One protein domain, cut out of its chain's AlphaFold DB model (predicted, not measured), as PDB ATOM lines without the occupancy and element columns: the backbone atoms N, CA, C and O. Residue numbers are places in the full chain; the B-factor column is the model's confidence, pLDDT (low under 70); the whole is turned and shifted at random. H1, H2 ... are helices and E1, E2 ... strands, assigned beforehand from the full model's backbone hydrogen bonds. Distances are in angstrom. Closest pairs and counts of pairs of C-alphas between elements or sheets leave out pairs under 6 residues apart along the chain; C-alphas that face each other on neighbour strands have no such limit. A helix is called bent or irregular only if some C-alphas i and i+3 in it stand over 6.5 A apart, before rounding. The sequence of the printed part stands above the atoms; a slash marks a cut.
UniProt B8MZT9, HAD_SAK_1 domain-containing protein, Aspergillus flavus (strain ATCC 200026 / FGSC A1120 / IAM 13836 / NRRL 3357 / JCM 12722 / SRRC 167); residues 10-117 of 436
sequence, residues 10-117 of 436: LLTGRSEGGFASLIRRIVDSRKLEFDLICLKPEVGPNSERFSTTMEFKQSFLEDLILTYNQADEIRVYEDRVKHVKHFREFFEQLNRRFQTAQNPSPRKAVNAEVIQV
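Overview. This is residues 10 to 117 of the 436 residues of the protein "HAD_SAK_1 domain-containing protein" of Aspergillus flavus (strain ATCC 200026 / FGSC A1120 / IAM 13836 / NRRL 3357 / JCM 12722 / SRRC 167) (UniProt B8MZT9). Two small strand-helix-strand units, E1 H1 E2 and E3 H3 E4, stand on two sides of helix H2, which lies in the middle between them. In one unit the long helix H3 packs along the parallel strands E3 and E4; in the other, H1 lies at one end of the body beside the parallel pair E1 and E2, and H2 links the two units by packing on E1 and on H3. The printed part has 108 residues with three named helices and four named strands, in the order E1 H1 E2 H2 E3 H3 E4, and its two sheets, ordered E1 E2 and E3 E4, are both parallel. The class is mixed, helices and strands. The whole is compact, with a radius of gyration of the C-alphas of 15.1 A, and it spans 47 by 31 by 27 A.

Arrangement. Start at the sheet of E3, residues 73 to 78, and E4, residues 111 to 116, which are parallel at 15 degrees. Look across them at N 76 and O 113, 2.8 A apart, and N 115 and O 76, also 2.8 A apart, both within hydrogen-bond range. Between these strands in the chain comes H3, residues 81 to 99, and E3, H3 and E4 form a strand-helix-strand unit, two parallel neighbour strands with a helix between them, whose crossover is right-handed. The closest C-alphas of H3 and E4 are those of Val 84 and Val 114, 6.2 A apart. Next, H2, residues 53 to 67, touches H3, and the closest C-alphas are those of Gln 58 and Phe 90, 7.3 A apart. These two helices run the same way at a tilt of 36 degrees, only just steep. From H2 go on to E1, residues 10 to 15: the closest C-alphas are those of Gly 13 and Thr 53, 5.2 A apart. E1 is the parallel neighbour of E2, residues 36 to 40, at 27 degrees; there N 12 and O 38 are 2.9 A apart and N 38 and O 10 are 2.8 A apart, within hydrogen-bond range. H1, residues 16 to 29, makes with E1 and E2 the other strand-helix-strand unit, also with a right-handed crossover. The closest C-alphas of H1 and E2 are those of Glu 16 and Leu 39, 4.9 A apart, while E1 and H1 are near each other, with 5 pairs of C-alphas within 10 A. H1 touches no helix. Among the pairs that are apart are E1 and E3, H1 and H3, and H2 and E4. In H2 and H3 every O i to N i+4 pair is within hydrogen-bond range, and in H1 8 of 10 are.

Along the chain. Find C-alpha 73 at (136.276, 113.832, 40.162), where E3 begins; it runs 16.4 A to C-alpha 78. H3 measures 27.7 A from C-alpha 81 to C-alpha 99, and E4 ends at C-alpha 116, (124.391, 106.151, 30.976), after 16.4 A. H2 is 21.2 A long from C-alpha 53 to C-alpha 67. E1 begins at C-alpha 10, (138.811, 100.402, 30.626), and measures 13.4 A, and E2 measures 12.9 A. H1 is 19.0 A long and irregular: C-alphas 18 and 21 are 8.0 A apart.

Size, cuts and confidence. The two C-alphas farthest apart are those of Ser 29 and Gln 102, 49.1 A. The printed part has no cut. Two links are long: E2 to H2 with 12 residues and H3 to E4 with 11. The mean pLDDT of the printed part is 90.6; look for low confidence at residues 101 to 105, which are under 70.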
ATOM      1  N   LEU A  10     139.743 101.366  31.207       97.19
ATOM      2  CA  LEU A  10     138.811 100.402  30.626       97.19
ATOM      3  C   LEU A  10     138.533  99.289  31.642       97.19
ATOM      4  O   LEU A  10     139.368  98.411  31.842       97.19
ATOM      5  N   LEU A  11     137.348  99.300  32.254       97.00
ATOM      6  CA  LEU A  11     136.947  98.329  33.278       97.00
ATOM      7  C   LEU A  11     135.880  97.356  32.754       97.00
ATOM      8  O   LEU A  11     134.753  97.751  32.450       97.00
ATOM      9  N   THR A  12     136.193  96.059  32.699       94.56
ATOM     10  CA  THR A  12     135.284  95.034  32.163       94.56
ATOM     11  C   THR A  12     135.158  93.805  33.059       94.56
ATOM     12  O   THR A  12     136.108  93.360  33.689       94.56
ATOM     13  N   GLY A  13     133.963  93.207  33.075       92.75
ATOM     14  CA  GLY A  13     133.697  91.952  33.787       92.75
ATOM     15  C   GLY A  13     134.195  90.691  33.079       92.75
ATOM     16  O   GLY A  13     133.964  89.592  33.578       92.75
ATOM     17  N   ARG A  14     134.817  90.822  31.899       92.38
ATOM     18  CA  ARG A  14     135.402  89.691  31.163       92.38
ATOM     19  C   ARG A  14     136.595  89.128  31.939       92.38
ATOM     20  O   ARG A  14     137.334  89.897  32.548       92.38
ATOM     21  N   SER A  15     136.777  87.806  31.910       90.81
ATOM     22  CA  SER A  15     137.871  87.152  32.635       90.81
ATOM     23  C   SER A  15     139.227  87.506  32.034       90.81
ATOM     24  O   SER A  15     139.411  87.481  30.816       90.81
ATOM     25  N   GLU A  16     140.195  87.802  32.893       89.69
ATOM     26  CA  GLU A  16     141.539  88.176  32.466       89.69
ATOM     27  C   GLU A  16     142.215  87.054  31.667       89.69
ATOM     28  O   GLU A  16     142.589  87.260  30.511       89.69
ATOM     29  N   GLY A  17     142.271  85.842  32.231       87.75
ATOM     30  CA  GLY A  17     142.919  84.690  31.594       87.75
ATOM     31  C   GLY A  17     142.306  84.285  30.248       87.75
ATOM     32  O   GLY A  17     143.002  83.739  29.397       87.75
ATOM     33  N   GLY A  18     141.019  84.580  30.025       86.56
ATOM     34  CA  GLY A  18     140.322  84.238  28.783       86.56
ATOM     35  C   GLY A  18     140.354  85.332  27.714       86.56
ATOM     36  O   GLY A  18     140.328  85.021  26.525       86.56
ATOM     37  N   PHE A  19     140.391  86.609  28.112       93.75
ATOM     38  CA  PHE A  19     140.076  87.717  27.203       93.75
ATOM     39  C   PHE A  19     141.131  88.825  27.136       93.75
ATOM     40  O   PHE A  19     141.009  89.682  26.260       93.75
ATOM     41  N   ALA A  20     142.168  88.831  27.980       93.69
ATOM     42  CA  ALA A  20     143.135  89.935  28.021       93.69
ATOM     43  C   ALA A  20     143.786  90.220  26.657       93.69
ATOM     44  O   ALA A  20     143.807  91.366  26.206       93.69
ATOM     45  N   SER A  21     144.259  89.181  25.963       94.69
ATOM     46  CA  SER A  21     144.881  89.323  24.638       94.69
ATOM     47  C   SER A  21     143.899  89.835  23.580       94.69
ATOM     48  O   SER A  21     144.247  90.690  22.766       94.69
ATOM     49  N   LEU A  22     142.654  89.352  23.611       95.38
ATOM     50  CA  LEU A  22     141.611  89.757  22.674       95.38
ATOM     51  C   LEU A  22     141.201  91.217  22.882       95.38
ATOM     52  O   LEU A  22     141.113  91.962  21.908       95.38
ATOM     53  N   ILE A  23     140.962  91.624  24.130       96.19
ATOM     54  CA  ILE A  23     140.560  92.993  24.467       96.19
ATOM     55  C   ILE A  23     141.656  93.982  24.077       96.19
ATOM     56  O   ILE A  23     141.344  94.976  23.426       96.19
ATOM     57  N   ARG A  24     142.930  93.683  24.370       95.19
ATOM     58  CA  ARG A  24     144.060  94.519  23.922       95.19
ATOM     59  C   ARG A  24     144.063  94.691  22.407       95.19
ATOM     60  O   ARG A  24     144.039  95.812  21.923       95.19
ATOM     61  N   ARG A  25     143.927  93.597  21.651       96.50
ATOM     62  CA  ARG A  25     143.854  93.662  20.183       96.50
ATOM     63  C   ARG A  25     142.682  94.515  19.675       96.50
ATOM     64  O   ARG A  25     142.823  95.196  18.663       96.50
ATOM     65  N   ILE A  26     141.525  94.475  20.344       95.00
ATOM     66  CA  ILE A  26     140.368  95.315  19.994       95.00
ATOM     67  C   ILE A  26     140.694  96.794  20.231       95.00
ATOM     68  O   ILE A  26     140.496  97.602  19.323       95.00
ATOM     69  N   VAL A  27     141.218  97.127  21.411       96.12
ATOM     70  CA  VAL A  27     141.639  98.485  21.793       96.12
ATOM     71  C   VAL A  27     142.666  99.033  20.794       96.12
ATOM     72  O   VAL A  27     142.435 100.091  20.204       96.12
ATOM     73  N   ASP A  28     143.708  98.254  20.490       95.44
ATOM     74  CA  ASP A  28     144.773  98.614  19.547       95.44
ATOM     75  C   ASP A  28     144.230  98.850  18.131       95.44
ATOM     76  O   ASP A  28     144.564  99.838  17.475       95.44
ATOM     77  N   SER A  29     143.323  97.985  17.657       96.62
ATOM     78  CA  SER A  29     142.721  98.110  16.318       96.62
ATOM     79  C   SER A  29     141.912  99.396  16.136       96.62
ATOM     80  O   SER A  29     141.739  99.875  15.013       96.62
ATOM     81  N   ARG A  30     141.409  99.957  17.241       94.38
ATOM     82  CA  ARG A  30     140.649 101.210  17.272       94.38
ATOM     83  C   ARG A  30     141.499 102.406  17.688       94.38
ATOM     84  O   ARG A  30     140.964 103.509  17.713       94.38
ATOM     85  N   LYS A  31     142.798 102.204  17.952       94.56
ATOM     86  CA  LYS A  31     143.733 103.233  18.430       94.56
ATOM     87  C   LYS A  31     143.206 103.952  19.676       94.56
ATOM     88  O   LYS A  31     143.304 105.172  19.783       94.56
ATOM     89  N   LEU A  32     142.579 103.195  20.575       93.56
ATOM     90  CA  LEU A  32     142.117 103.712  21.857       93.56
ATOM     91  C   LEU A  32     143.271 103.634  22.858       93.56
ATOM     92  O   LEU A  32     143.901 102.591  22.993       93.56
ATOM     93  N   GLU A  33     143.538 104.734  23.552       91.62
ATOM     94  CA  GLU A  33     144.569 104.815  24.587       91.62
ATOM     95  C   GLU A  33     143.885 104.759  25.955       91.62
ATOM     96  O   GLU A  33     143.027 105.591  26.246       91.62
ATOM     97  N   PHE A  34     144.253 103.766  26.766       94.62
ATOM     98  CA  PHE A  34     143.846 103.658  28.165       94.62
ATOM     99  C   PHE A  34     145.094 103.516  29.029       94.62
ATOM    100  O   PHE A  34     145.976 102.721  28.700       94.62
ATOM    101  N   ASP A  35     145.138 104.230  30.148       94.62
ATOM    102  CA  ASP A  35     146.213 104.092  31.133       94.62
ATOM    103  C   ASP A  35     146.126 102.745  31.859       94.62
ATOM    104  O   ASP A  35     147.143 102.125  32.170       94.62
ATOM    105  N   LEU A  36     144.899 102.263  32.093       95.25
ATOM    106  CA  LEU A  36     144.627 100.966  32.706       95.25
ATOM    107  C   LEU A  36     143.563 100.189  31.923       95.25
ATOM    108  O   LEU A  36     142.498 100.709  31.589       95.25
ATOM    109  N   ILE A  37     143.826  98.903  31.685       96.12
ATOM    110  CA  ILE A  37     142.855  97.947  31.137       96.12
ATOM    111  C   ILE A  37     142.640  96.850  32.181       96.12
ATOM    112  O   ILE A  37     143.495  95.988  32.373       96.12
ATOM    113  N   CYS A  38     141.492  96.891  32.851       95.69
ATOM    114  CA  CYS A  38     141.182  96.078  34.021       95.69
ATOM    115  C   CYS A  38     140.106  95.042  33.686       95.69
ATOM    116  O   CYS A  38     138.947  95.373  33.415       95.69
ATOM    117  N   LEU A  39     140.511  93.772  33.694       94.69
ATOM    118  CA  LEU A  39     139.644  92.610  33.504       94.69
ATOM    119  C   LEU A  39     139.412  91.921  34.851       94.69
ATOM    120  O   LEU A  39     140.197  92.088  35.781       94.69
ATOM    121  N   LYS A  40     138.346  91.124  34.952       92.31
ATOM    122  CA  LYS A  40     138.035  90.375  36.172       92.31
ATOM    123  C   LYS A  40     139.079  89.262  36.381       92.31
ATOM    124  O   LYS A  40     139.142  88.354  35.540       92.31
ATOM    125  N   PRO A  41     139.854  89.276  37.480       89.38
ATOM    126  CA  PRO A  41     140.808  88.213  37.765       89.38
ATOM    127  C   PRO A  41     140.084  86.953  38.268       89.38
ATOM    128  O   PRO A  41     138.940  87.014  38.728       89.38
ATOM    129  N   GLU A  42     140.745  85.794  38.200       83.56
ATOM    130  CA  GLU A  42     140.213  84.556  38.801       83.56
ATOM    131  C   GLU A  42     140.180  84.629  40.333       83.56
ATOM    132  O   GLU A  42     139.267  84.097  40.971       83.56
ATOM    133  N   VAL A  43     141.181  85.297  40.907       83.62
ATOM    134  CA  VAL A  43     141.358  85.541  42.338       83.62
ATOM    135  C   VAL A  43     141.900  86.963  42.493       83.62
ATOM    136  O   VAL A  43     142.840  87.334  41.792       83.62
ATOM    137  N   GLY A  44     141.286  87.769  43.358       79.56
ATOM    138  CA  GLY A  44     141.734  89.133  43.635       79.56
ATOM    139  C   GLY A  44     143.036  89.177  44.448       79.56
ATOM    140  O   GLY A  44     143.475  88.146  44.972       79.56
ATOM    141  N   PRO A  45     143.657  90.360  44.594       77.38
ATOM    142  CA  PRO A  45     144.945  90.522  45.276       77.38
ATOM    143  C   PRO A  45     144.959  89.977  46.712       77.38
ATOM    144  O   PRO A  45     145.963  89.425  47.156       77.38
ATOM    145  N   ASN A  46     143.820  90.043  47.409       81.88
ATOM    146  CA  ASN A  46     143.661  89.569  48.788       81.88
ATOM    147  C   ASN A  46     143.176  88.111  48.886       81.88
ATOM    148  O   ASN A  46     142.583  87.710  49.885       81.88
ATOM    149  N   SER A  47     143.397  87.302  47.844       83.06
ATOM    150  CA  SER A  47     142.850  85.937  47.721       83.06
ATOM    151  C   SER A  47     141.316  85.865  47.708       83.06
ATOM    152  O   SER A  47     140.724  84.805  47.931       83.06
ATOM    153  N   GLU A  48     140.655  86.984  47.424       83.50
ATOM    154  CA  GLU A  48     139.202  87.068  47.370       83.50
ATOM    155  C   GLU A  48     138.653  86.553  46.035       83.50
ATOM    156  O   GLU A  48     139.305  86.598  44.990       83.50
ATOM    157  N   ARG A  49     137.424  86.040  46.064       85.44
ATOM    158  CA  ARG A  49     136.703  85.608  44.865       85.44
ATOM    159  C   ARG A  49     135.451  86.449  44.727       85.44
ATOM    160  O   ARG A  49     134.565  86.380  45.571       85.44
ATOM    161  N   PHE A  50     135.363  87.206  43.642       85.25
ATOM    162  CA  PHE A  50     134.205  88.049  43.371       85.25
ATOM    163  C   PHE A  50     133.041  87.208  42.849       85.25
ATOM    164  O   PHE A  50     133.132  86.612  41.766       85.25
ATOM    165  N   SER A  51     131.938  87.188  43.594       81.94
ATOM    166  CA  SER A  51     130.754  86.402  43.244       81.94
ATOM    167  C   SER A  51     130.021  87.008  42.047       81.94
ATOM    168  O   SER A  51     129.525  86.287  41.180       81.94
ATOM    169  N   THR A  52     130.058  88.338  41.923       86.69
ATOM    170  CA  THR A  52     129.461  89.070  40.803       86.69
ATOM    171  C   THR A  52     130.478  89.931  40.056       86.69
ATOM    172  O   THR A  52     131.606  90.157  40.496       86.69
ATOM    173  N   THR A  53     130.109  90.383  38.856       87.75
ATOM    174  CA  THR A  53     130.881  91.395  38.118       87.75
ATOM    175  C   THR A  53     130.815  92.756  38.808       87.75
ATOM    176  O   THR A  53     131.790  93.497  38.773       87.75
ATOM    177  N   MET A  54     129.681  93.084  39.434       93.12
ATOM    178  CA  MET A  54     129.489  94.374  40.095       93.12
ATOM    179  C   MET A  54     130.402  94.528  41.315       93.12
ATOM    180  O   MET A  54     131.063  95.550  41.432       93.12
ATOM    181  N   GLU A  55     130.514  93.493  42.153       91.69
ATOM    182  CA  GLU A  55     131.424  93.480  43.313       91.69
ATOM    183  C   GLU A  55     132.877  93.740  42.911       91.69
ATOM    184  O   GLU A  55     133.537  94.592  43.495       91.69
ATOM    185  N   PHE A  56     133.354  93.051  41.868       93.50
ATOM    186  CA  PHE A  56     134.687  93.282  41.312       93.50
ATOM    187  C   PHE A  56     134.871  94.743  40.883       93.50
ATOM    188  O   PHE A  56     135.855  95.376  41.255       93.50
ATOM    189  N   LYS A  57     133.917  95.293  40.117       95.56
ATOM    190  CA  LYS A  57     134.012  96.675  39.635       95.56
ATOM    191  C   LYS A  57     134.008  97.681  40.794       95.56
ATOM    192  O   LYS A  57     134.784  98.626  40.759       95.56
ATOM    193  N   GLN A  58     133.164  97.483  41.805       95.19
ATOM    194  CA  GLN A  58     133.089  98.353  42.984       95.19
ATOM    195  C   GLN A  58     134.372  98.301  43.817       95.19
ATOM    196  O   GLN A  58     134.913  99.354  44.134       95.19
ATOM    197  N   SER A  59     134.890  97.102  44.103       93.44
ATOM    198  CA  SER A  59     136.153  96.920  44.832       93.44
ATOM    199  C   SER A  59     137.321  97.584  44.103       93.44
ATOM    200  O   SER A  59     138.047  98.368  44.704       93.44
ATOM    201  N   PHE A  60     137.436  97.375  42.788       94.94
ATOM    202  CA  PHE A  60     138.458  98.043  41.986       94.94
ATOM    203  C   PHE A  60     138.326  99.575  42.024       94.94
ATOM    204  O   PHE A  60     139.324 100.279  42.158       94.94
ATOM    205  N   LEU A  61     137.107 100.111  41.896       95.94
ATOM    206  CA  LEU A  61     136.874 101.559  41.934       95.94
ATOM    207  C   LEU A  61     137.151 102.155  43.321       95.94
ATOM    208  O   LEU A  61     137.644 103.278  43.397       95.94
ATOM    209  N   GLU A  62     136.859 101.424  44.400       93.56
ATOM    210  CA  GLU A  62     137.209 101.819  45.767       93.56
ATOM    211  C   GLU A  62     138.730 101.934  45.918       93.56
ATOM    212  O   GLU A  62     139.221 102.997  46.298       93.56
ATOM    213  N   ASP A  63     139.477 100.905  45.509       92.44
ATOM    214  CA  ASP A  63     140.943 100.912  45.540       92.44
ATOM    215  C   ASP A  63     141.530 102.035  44.676       92.44
ATOM    216  O   ASP A  63     142.462 102.727  45.093       92.44
ATOM    217  N   LEU A  64     140.964 102.269  43.488       94.00
ATOM    218  CA  LEU A  64     141.400 103.329  42.582       94.00
ATOM    219  C   LEU A  64     141.225 104.714  43.219       94.00
ATOM    220  O   LEU A  64     142.148 105.529  43.216       94.00
ATOM    221  N   ILE A  65     140.054 104.969  43.805       92.62
ATOM    222  CA  ILE A  65     139.740 106.224  44.492       92.62
ATOM    223  C   ILE A  65     140.631 106.397  45.724       92.62
ATOM    224  O   ILE A  65     141.135 107.489  45.972       92.62
ATOM    225  N   LEU A  66     140.876 105.351  46.506       91.31
ATOM    226  CA  LEU A  66     141.749 105.458  47.677       91.31
ATOM    227  C   LEU A  66     143.220 105.667  47.292       91.31
ATOM    228  O   LEU A  66     143.925 106.410  47.974       91.31
ATOM    229  N   THR A  67     143.659 105.089  46.172       92.12
ATOM    230  CA  THR A  67     145.022 105.251  45.643       92.12
ATOM    231  C   THR A  67     145.261 106.673  45.140       92.12
ATOM    232  O   THR A  67     146.208 107.335  45.562       92.12
ATOM    233  N   TYR A  68     144.379 107.190  44.282       91.25
ATOM    234  CA  TYR A  68     144.490 108.543  43.726       91.25
ATOM    235  C   TYR A  68     143.767 109.565  44.606       91.25
ATOM    236  O   TYR A  68     142.873 110.273  44.142       91.25
ATOM    237  N   ASN A  69     144.145 109.633  45.888       89.25
ATOM    238  CA  ASN A  69     143.460 110.395  46.945       89.25
ATOM    239  C   ASN A  69     143.287 111.911  46.686       89.25
ATOM    240  O   ASN A  69     142.462 112.541  47.344       89.25
ATOM    241  N   GLN A  70     144.028 112.482  45.730       89.19
ATOM    242  CA  GLN A  70     143.932 113.891  45.331       89.19
ATOM    243  C   GLN A  70     142.983 114.152  44.155       89.19
ATOM    244  O   GLN A  70     142.726 115.308  43.844       89.19
ATOM    245  N   ALA A  71     142.480 113.117  43.481       90.94
ATOM    246  CA  ALA A  71     141.522 113.305  42.395       90.94
ATOM    247  C   ALA A  71     140.193 113.827  42.955       90.94
ATOM    248  O   ALA A  71     139.627 113.194  43.838       90.94
ATOM    249  N   ASP A  72     139.655 114.928  42.440       91.88
ATOM    250  CA  ASP A  72     138.383 115.474  42.937       91.88
ATOM    251  C   ASP A  72     137.156 114.881  42.225       91.88
ATOM    252  O   ASP A  72     136.042 114.943  42.748       91.88
ATOM    253  N   GLU A  73     137.349 114.270  41.054       94.38
ATOM    254  CA  GLU A  73     136.276 113.832  40.162       94.38
ATOM    255  C   GLU A  73     136.480 112.397  39.656       94.38
ATOM    256  O   GLU A  73     137.602 111.958  39.399       94.38
ATOM    257  N   ILE A  74     135.372 111.674  39.471       95.94
ATOM    258  CA  ILE A  74     135.317 110.427  38.709       95.94
ATOM    259  C   ILE A  74     134.110 110.438  37.771       95.94
ATOM    260  O   ILE A  74     132.988 110.719  38.189       95.94
ATOM    261  N   ARG A  75     134.334 110.081  36.501       97.12
ATOM    262  CA  ARG A  75     133.267 109.886  35.512       97.12
ATOM    263  C   ARG A  75     133.225 108.435  35.061       97.12
ATOM    264  O   ARG A  75     134.228 107.899  34.592       97.12
ATOM    265  N   VAL A  76     132.063 107.804  35.188       97.44
ATOM    266  CA  VAL A  76     131.829 106.416  34.777       97.44
ATOM    267  C   VAL A  76     130.843 106.391  33.619       97.44
ATOM    268  O   VAL A  76     129.704 106.824  33.762       97.44
ATOM    269  N   TYR A  77     131.274 105.838  32.490       96.62
ATOM    270  CA  TYR A  77     130.442 105.605  31.313       96.62
ATOM    271  C   TYR A  77     130.004 104.138  31.297       96.62
ATOM    272  O   TYR A  77     130.850 103.249  31.201       96.62
ATOM    273  N   GLU A  78     128.703 103.865  31.409       94.56
ATOM    274  CA  GLU A  78     128.170 102.494  31.475       94.56
ATOM    275  C   GLU A  78     126.893 102.362  30.637       94.56
ATOM    276  O   GLU A  78     126.039 103.247  30.614       94.56
ATOM    277  N   ASP A  79     126.770 101.239  29.933       90.44
ATOM    278  CA  ASP A  79     125.676 100.939  29.007       90.44
ATOM    279  C   ASP A  79     124.447 100.342  29.712       90.44
ATOM    280  O   ASP A  79     123.297 100.597  29.347       90.44
ATOM    281  N   ARG A  80     124.668  99.562  30.773       89.69
ATOM    282  CA  ARG A  80     123.602  98.866  31.500       89.69
ATOM    283  C   ARG A  80     122.958  99.757  32.561       89.69
ATOM    284  O   ARG A  80     123.558 100.027  33.598       89.69
ATOM    285  N   VAL A  81     121.669 100.067  32.393       89.06
ATOM    286  CA  VAL A  81     120.842 100.847  33.351       89.06
ATOM    287  C   VAL A  81     120.968 100.343  34.794       89.06
ATOM    288  O   VAL A  81     121.171 101.122  35.724       89.06
ATOM    289  N   LYS A  82     120.903  99.019  34.999       92.06
ATOM    290  CA  LYS A  82     121.049  98.425  36.339       92.06
ATOM    291  C   LYS A  82     122.422  98.714  36.951       92.06
ATOM    292  O   LYS A  82     122.510  98.988  38.143       92.06
ATOM    293  N   HIS A  83     123.484  98.668  36.150       94.38
ATOM    294  CA  HIS A  83     124.827  98.997  36.616       94.38
ATOM    295  C   HIS A  83     124.976 100.491  36.905       94.38
ATOM    296  O   HIS A  83     125.548 100.838  37.930       94.38
ATOM    297  N   VAL A  84     124.408 101.360  36.063       95.12
ATOM    298  CA  VAL A  84     124.372 102.813  36.299       95.12
ATOM    299  C   VAL A  84     123.770 103.118  37.670       95.12
ATOM    300  O   VAL A  84     124.377 103.842  38.459       95.12
ATOM    301  N   LYS A  85     122.619 102.511  37.992       95.19
ATOM    302  CA  LYS A  85     121.988 102.646  39.310       95.19
ATOM    303  C   LYS A  85     122.912 102.173  40.439       95.19
ATOM    304  O   LYS A  85     123.154 102.932  41.372       95.19
ATOM    305  N   HIS A  86     123.481 100.970  40.323       96.19
ATOM    306  CA  HIS A  86     124.383 100.432  41.347       96.19
ATOM    307  C   HIS A  86     125.646 101.281  41.551       96.19
ATOM    308  O   HIS A  86     126.123 101.389  42.676       96.19
ATOM    309  N   PHE A  87     126.195 101.900  40.501       97.75
ATOM    310  CA  PHE A  87     127.346 102.796  40.640       97.75
ATOM    311  C   PHE A  87     126.990 104.102  41.338       97.75
ATOM    312  O   PHE A  87     127.745 104.541  42.203       97.75
ATOM    313  N   ARG A  88     125.838 104.702  41.015       97.50
ATOM    314  CA  ARG A  88     125.359 105.909  41.708       97.50
ATOM    315  C   ARG A  88     125.191 105.642  43.202       97.50
ATOM    316  O   ARG A  88     125.774 106.346  44.021       97.50
ATOM    317  N   GLU A  89     124.490 104.562  43.545       97.56
ATOM    318  CA  GLU A  89     124.297 104.136  44.935       97.56
ATOM    319  C   GLU A  89     125.633 103.849  45.640       97.56
ATOM    320  O   GLU A  89     125.832 104.264  46.783       97.56
ATOM    321  N   PHE A  90     126.567 103.182  44.955       97.31
ATOM    322  CA  PHE A  90     127.901 102.892  45.477       97.31
ATOM    323  C   PHE A  90     128.684 104.164  45.822       97.31
ATOM    324  O   PHE A  90     129.170 104.277  46.947       97.31
ATOM    325  N   PHE A  91     128.781 105.137  44.910       97.00
ATOM    326  CA  PHE A  91     129.539 106.365  45.166       97.00
ATOM    327  C   PHE A  91     128.900 107.235  46.251       97.00
ATOM    328  O   PHE A  91     129.615 107.815  47.067       97.00
ATOM    329  N   GLU A  92     127.568 107.277  46.337       95.75
ATOM    330  CA  GLU A  92     126.892 107.927  47.460       95.75
ATOM    331  C   GLU A  92     127.238 107.267  48.801       95.75
ATOM    332  O   GLU A  92     127.538 107.950  49.781       95.75
ATOM    333  N   GLN A  93     127.205 105.931  48.863       94.31
ATOM    334  CA  GLN A  93     127.571 105.188  50.070       94.31
ATOM    335  C   GLN A  93     129.049 105.372  50.427       94.31
ATOM    336  O   GLN A  93     129.377 105.488  51.607       94.31
ATOM    337  N   LEU A  94     129.934 105.410  49.430       92.00
ATOM    338  CA  LEU A  94     131.362 105.642  49.621       92.00
ATOM    339  C   LEU A  94     131.628 107.050  50.176       92.00
ATOM    340  O   LEU A  94     132.321 107.199  51.179       92.00
ATOM    341  N   ASN A  95     130.992 108.080  49.613       92.69
ATOM    342  CA  ASN A  95     131.105 109.452  50.113       92.69
ATOM    343  C   ASN A  95     130.543 109.614  51.533       92.69
ATOM    344  O   ASN A  95     131.152 110.303  52.351       92.69
ATOM    345  N   ARG A  96     129.433 108.936  51.865       90.94
ATOM    346  CA  ARG A  96     128.914 108.885  53.245       90.94
ATOM    347  C   ARG A  96     129.943 108.288  54.214       90.94
ATOM    348  O   ARG A  96     130.132 108.838  55.296       90.94
ATOM    349  N   ARG A  97     130.649 107.222  53.811       88.44
ATOM    350  CA  ARG A  97     131.733 106.604  54.602       88.44
ATOM    351  C   ARG A  97     132.921 107.547  54.820       88.44
ATOM    352  O   ARG A  97     133.498 107.558  55.903       88.44
ATOM    353  N   PHE A  98     133.273 108.381  53.842       87.06
ATOM    354  CA  PHE A  98     134.346 109.371  54.019       87.06
ATOM    355  C   PHE A  98     133.989 110.496  54.998       87.06
ATOM    356  O   PHE A  98     134.882 111.093  55.592       87.06
ATOM    357  N   GLN A  99     132.699 110.769  55.197       82.50
ATOM    358  CA  GLN A  99     132.212 111.835  56.078       82.50
ATOM    359  C   GLN A  99     131.909 111.361  57.510       82.50
ATOM    360  O   GLN A  99     131.672 112.187  58.391       82.50
ATOM    361  N   THR A 100     131.902 110.050  57.774       80.75
ATOM    362  CA  THR A 100     131.611 109.518  59.112       80.75
ATOM    363  C   THR A 100     132.703 109.858  60.130       80.75
ATOM    364  O   THR A 100     133.849 109.435  60.004       80.75
ATOM    365  N   ALA A 101     132.315 110.541  61.212       63.12
ATOM    366  CA  ALA A 101     133.216 110.984  62.283       63.12
ATOM    367  C   ALA A 101     133.905 109.845  63.062       63.12
ATOM    368  O   ALA A 101     134.902 110.080  63.737       63.12
ATOM    369  N   GLN A 102     133.379 108.616  62.985       64.56
ATOM    370  CA  GLN A 102     133.906 107.453  63.711       64.56
ATOM    371  C   GLN A 102     135.173 106.852  63.081       64.56
ATOM    372  O   GLN A 102     135.893 106.149  63.777       64.56
ATOM    373  N   ASN A 103     135.458 107.140  61.805       61.91
ATOM    374  CA  ASN A 103     136.689 106.759  61.109       61.91
ATOM    375  C   ASN A 103     136.995 107.827  60.046       61.91
ATOM    376  O   ASN A 103     136.569 107.674  58.899       61.91
ATOM    377  N   PRO A 104     137.673 108.933  60.410       62.09
ATOM    378  CA  PRO A 104     137.961 110.000  59.464       62.09
ATOM    379  C   PRO A 104     138.866 109.469  58.348       62.09
ATOM    380  O   PRO A 104     140.040 109.161  58.566       62.09
ATOM    381  N   SER A 105     138.303 109.345  57.146       68.75
ATOM    382  CA  SER A 105     139.082 109.050  55.947       68.75
ATOM    383  C   SER A 105     140.024 110.228  55.670       68.75
ATOM    384  O   SER A 105     139.593 111.379  55.764       68.75
ATOM    385  N   PRO A 106     141.291 109.990  55.282       71.81
ATOM    386  CA  PRO A 106     142.196 111.069  54.880       71.81
ATOM    387  C   PRO A 106     141.760 111.746  53.567       71.81
ATOM    388  O   PRO A 106     142.324 112.771  53.184       71.81
ATOM    389  N   ARG A 107     140.772 111.176  52.862       84.62
ATOM    390  CA  ARG A 107     140.276 111.645  51.569       84.62
ATOM    391  C   ARG A 107     138.955 112.408  51.716       84.62
ATOM    392  O   ARG A 107     138.059 111.988  52.445       84.62
ATOM    393  N   LYS A 108     138.805 113.494  50.951       86.50
ATOM    394  CA  LYS A 108     137.530 114.208  50.780       86.50
ATOM    395  C   LYS A 108     136.540 113.398  49.927       86.50
ATOM    396  O   LYS A 108     136.920 112.481  49.200       86.50
ATOM    397  N   ALA A 109     135.260 113.763  50.002       89.44
ATOM    398  CA  ALA A 109     134.241 113.217  49.107       89.44
ATOM    399  C   ALA A 109     134.609 113.482  47.635       89.44
ATOM    400  O   ALA A 109     135.101 114.560  47.311       89.44
ATOM    401  N   VAL A 110     134.369 112.500  46.764       92.38
ATOM    402  CA  VAL A 110     134.631 112.596  45.322       92.38
ATOM    403  C   VAL A 110     133.374 113.053  44.581       92.38
ATOM    404  O   VAL A 110     132.272 112.584  44.878       92.38
ATOM    405  N   ASN A 111     133.529 113.943  43.604       95.50
ATOM    406  CA  ASN A 111     132.463 114.277  42.667       95.50
ATOM    407  C   ASN A 111     132.305 113.132  41.655       95.50
ATOM    408  O   ASN A 111     133.144 112.964  40.772       95.50
ATOM    409  N   ALA A 112     131.271 112.306  41.817       96.50
ATOM    410  CA  ALA A 112     131.047 111.134  40.979       96.50
ATOM    411  C   ALA A 112     129.906 111.366  39.982       96.50
ATOM    412  O   ALA A 112     128.753 111.541  40.375       96.50
ATOM    413  N   GLU A 113     130.219 111.286  38.691       97.25
ATOM    414  CA  GLU A 113     129.241 111.332  37.609       97.25
ATOM    415  C   GLU A 113     129.121 109.951  36.954       97.25
ATOM    416  O   GLU A 113     130.104 109.381  36.480       97.25
ATOM    417  N   VAL A 114     127.906 109.396  36.911       97.00
ATOM    418  CA  VAL A 114     127.630 108.130  36.217       97.00
ATOM    419  C   VAL A 114     126.733 108.401  35.019       97.00
ATOM    420  O   VAL A 114     125.531 108.668  35.156       97.00
ATOM    421  N   ILE A 115     127.348 108.312  33.847       96.06
ATOM    422  CA  ILE A 115     126.784 108.641  32.548       96.06
ATOM    423  C   ILE A 115     126.293 107.344  31.913       96.06
ATOM    424  O   ILE A 115     127.078 106.455  31.574       96.06
ATOM    425  N   GLN A 116     124.974 107.235  31.752       91.50
ATOM    426  CA  GLN A 116     124.391 106.151  30.976       91.50
ATOM    427  C   GLN A 116     124.659 106.403  29.495       91.50
ATOM    428  O   GLN A 116     124.225 107.416  28.943       91.50
ATOM    429  N   VAL A 117     125.340 105.469  28.844       91.62
ATOM    430  CA  VAL A 117     125.589 105.522  27.404       91.62
ATOM    431  C   VAL A 117     124.590 104.607  26.711       91.62
ATOM    432  O   VAL A 117     124.477 103.436  27.055       91.62
TER     433      VAL A 117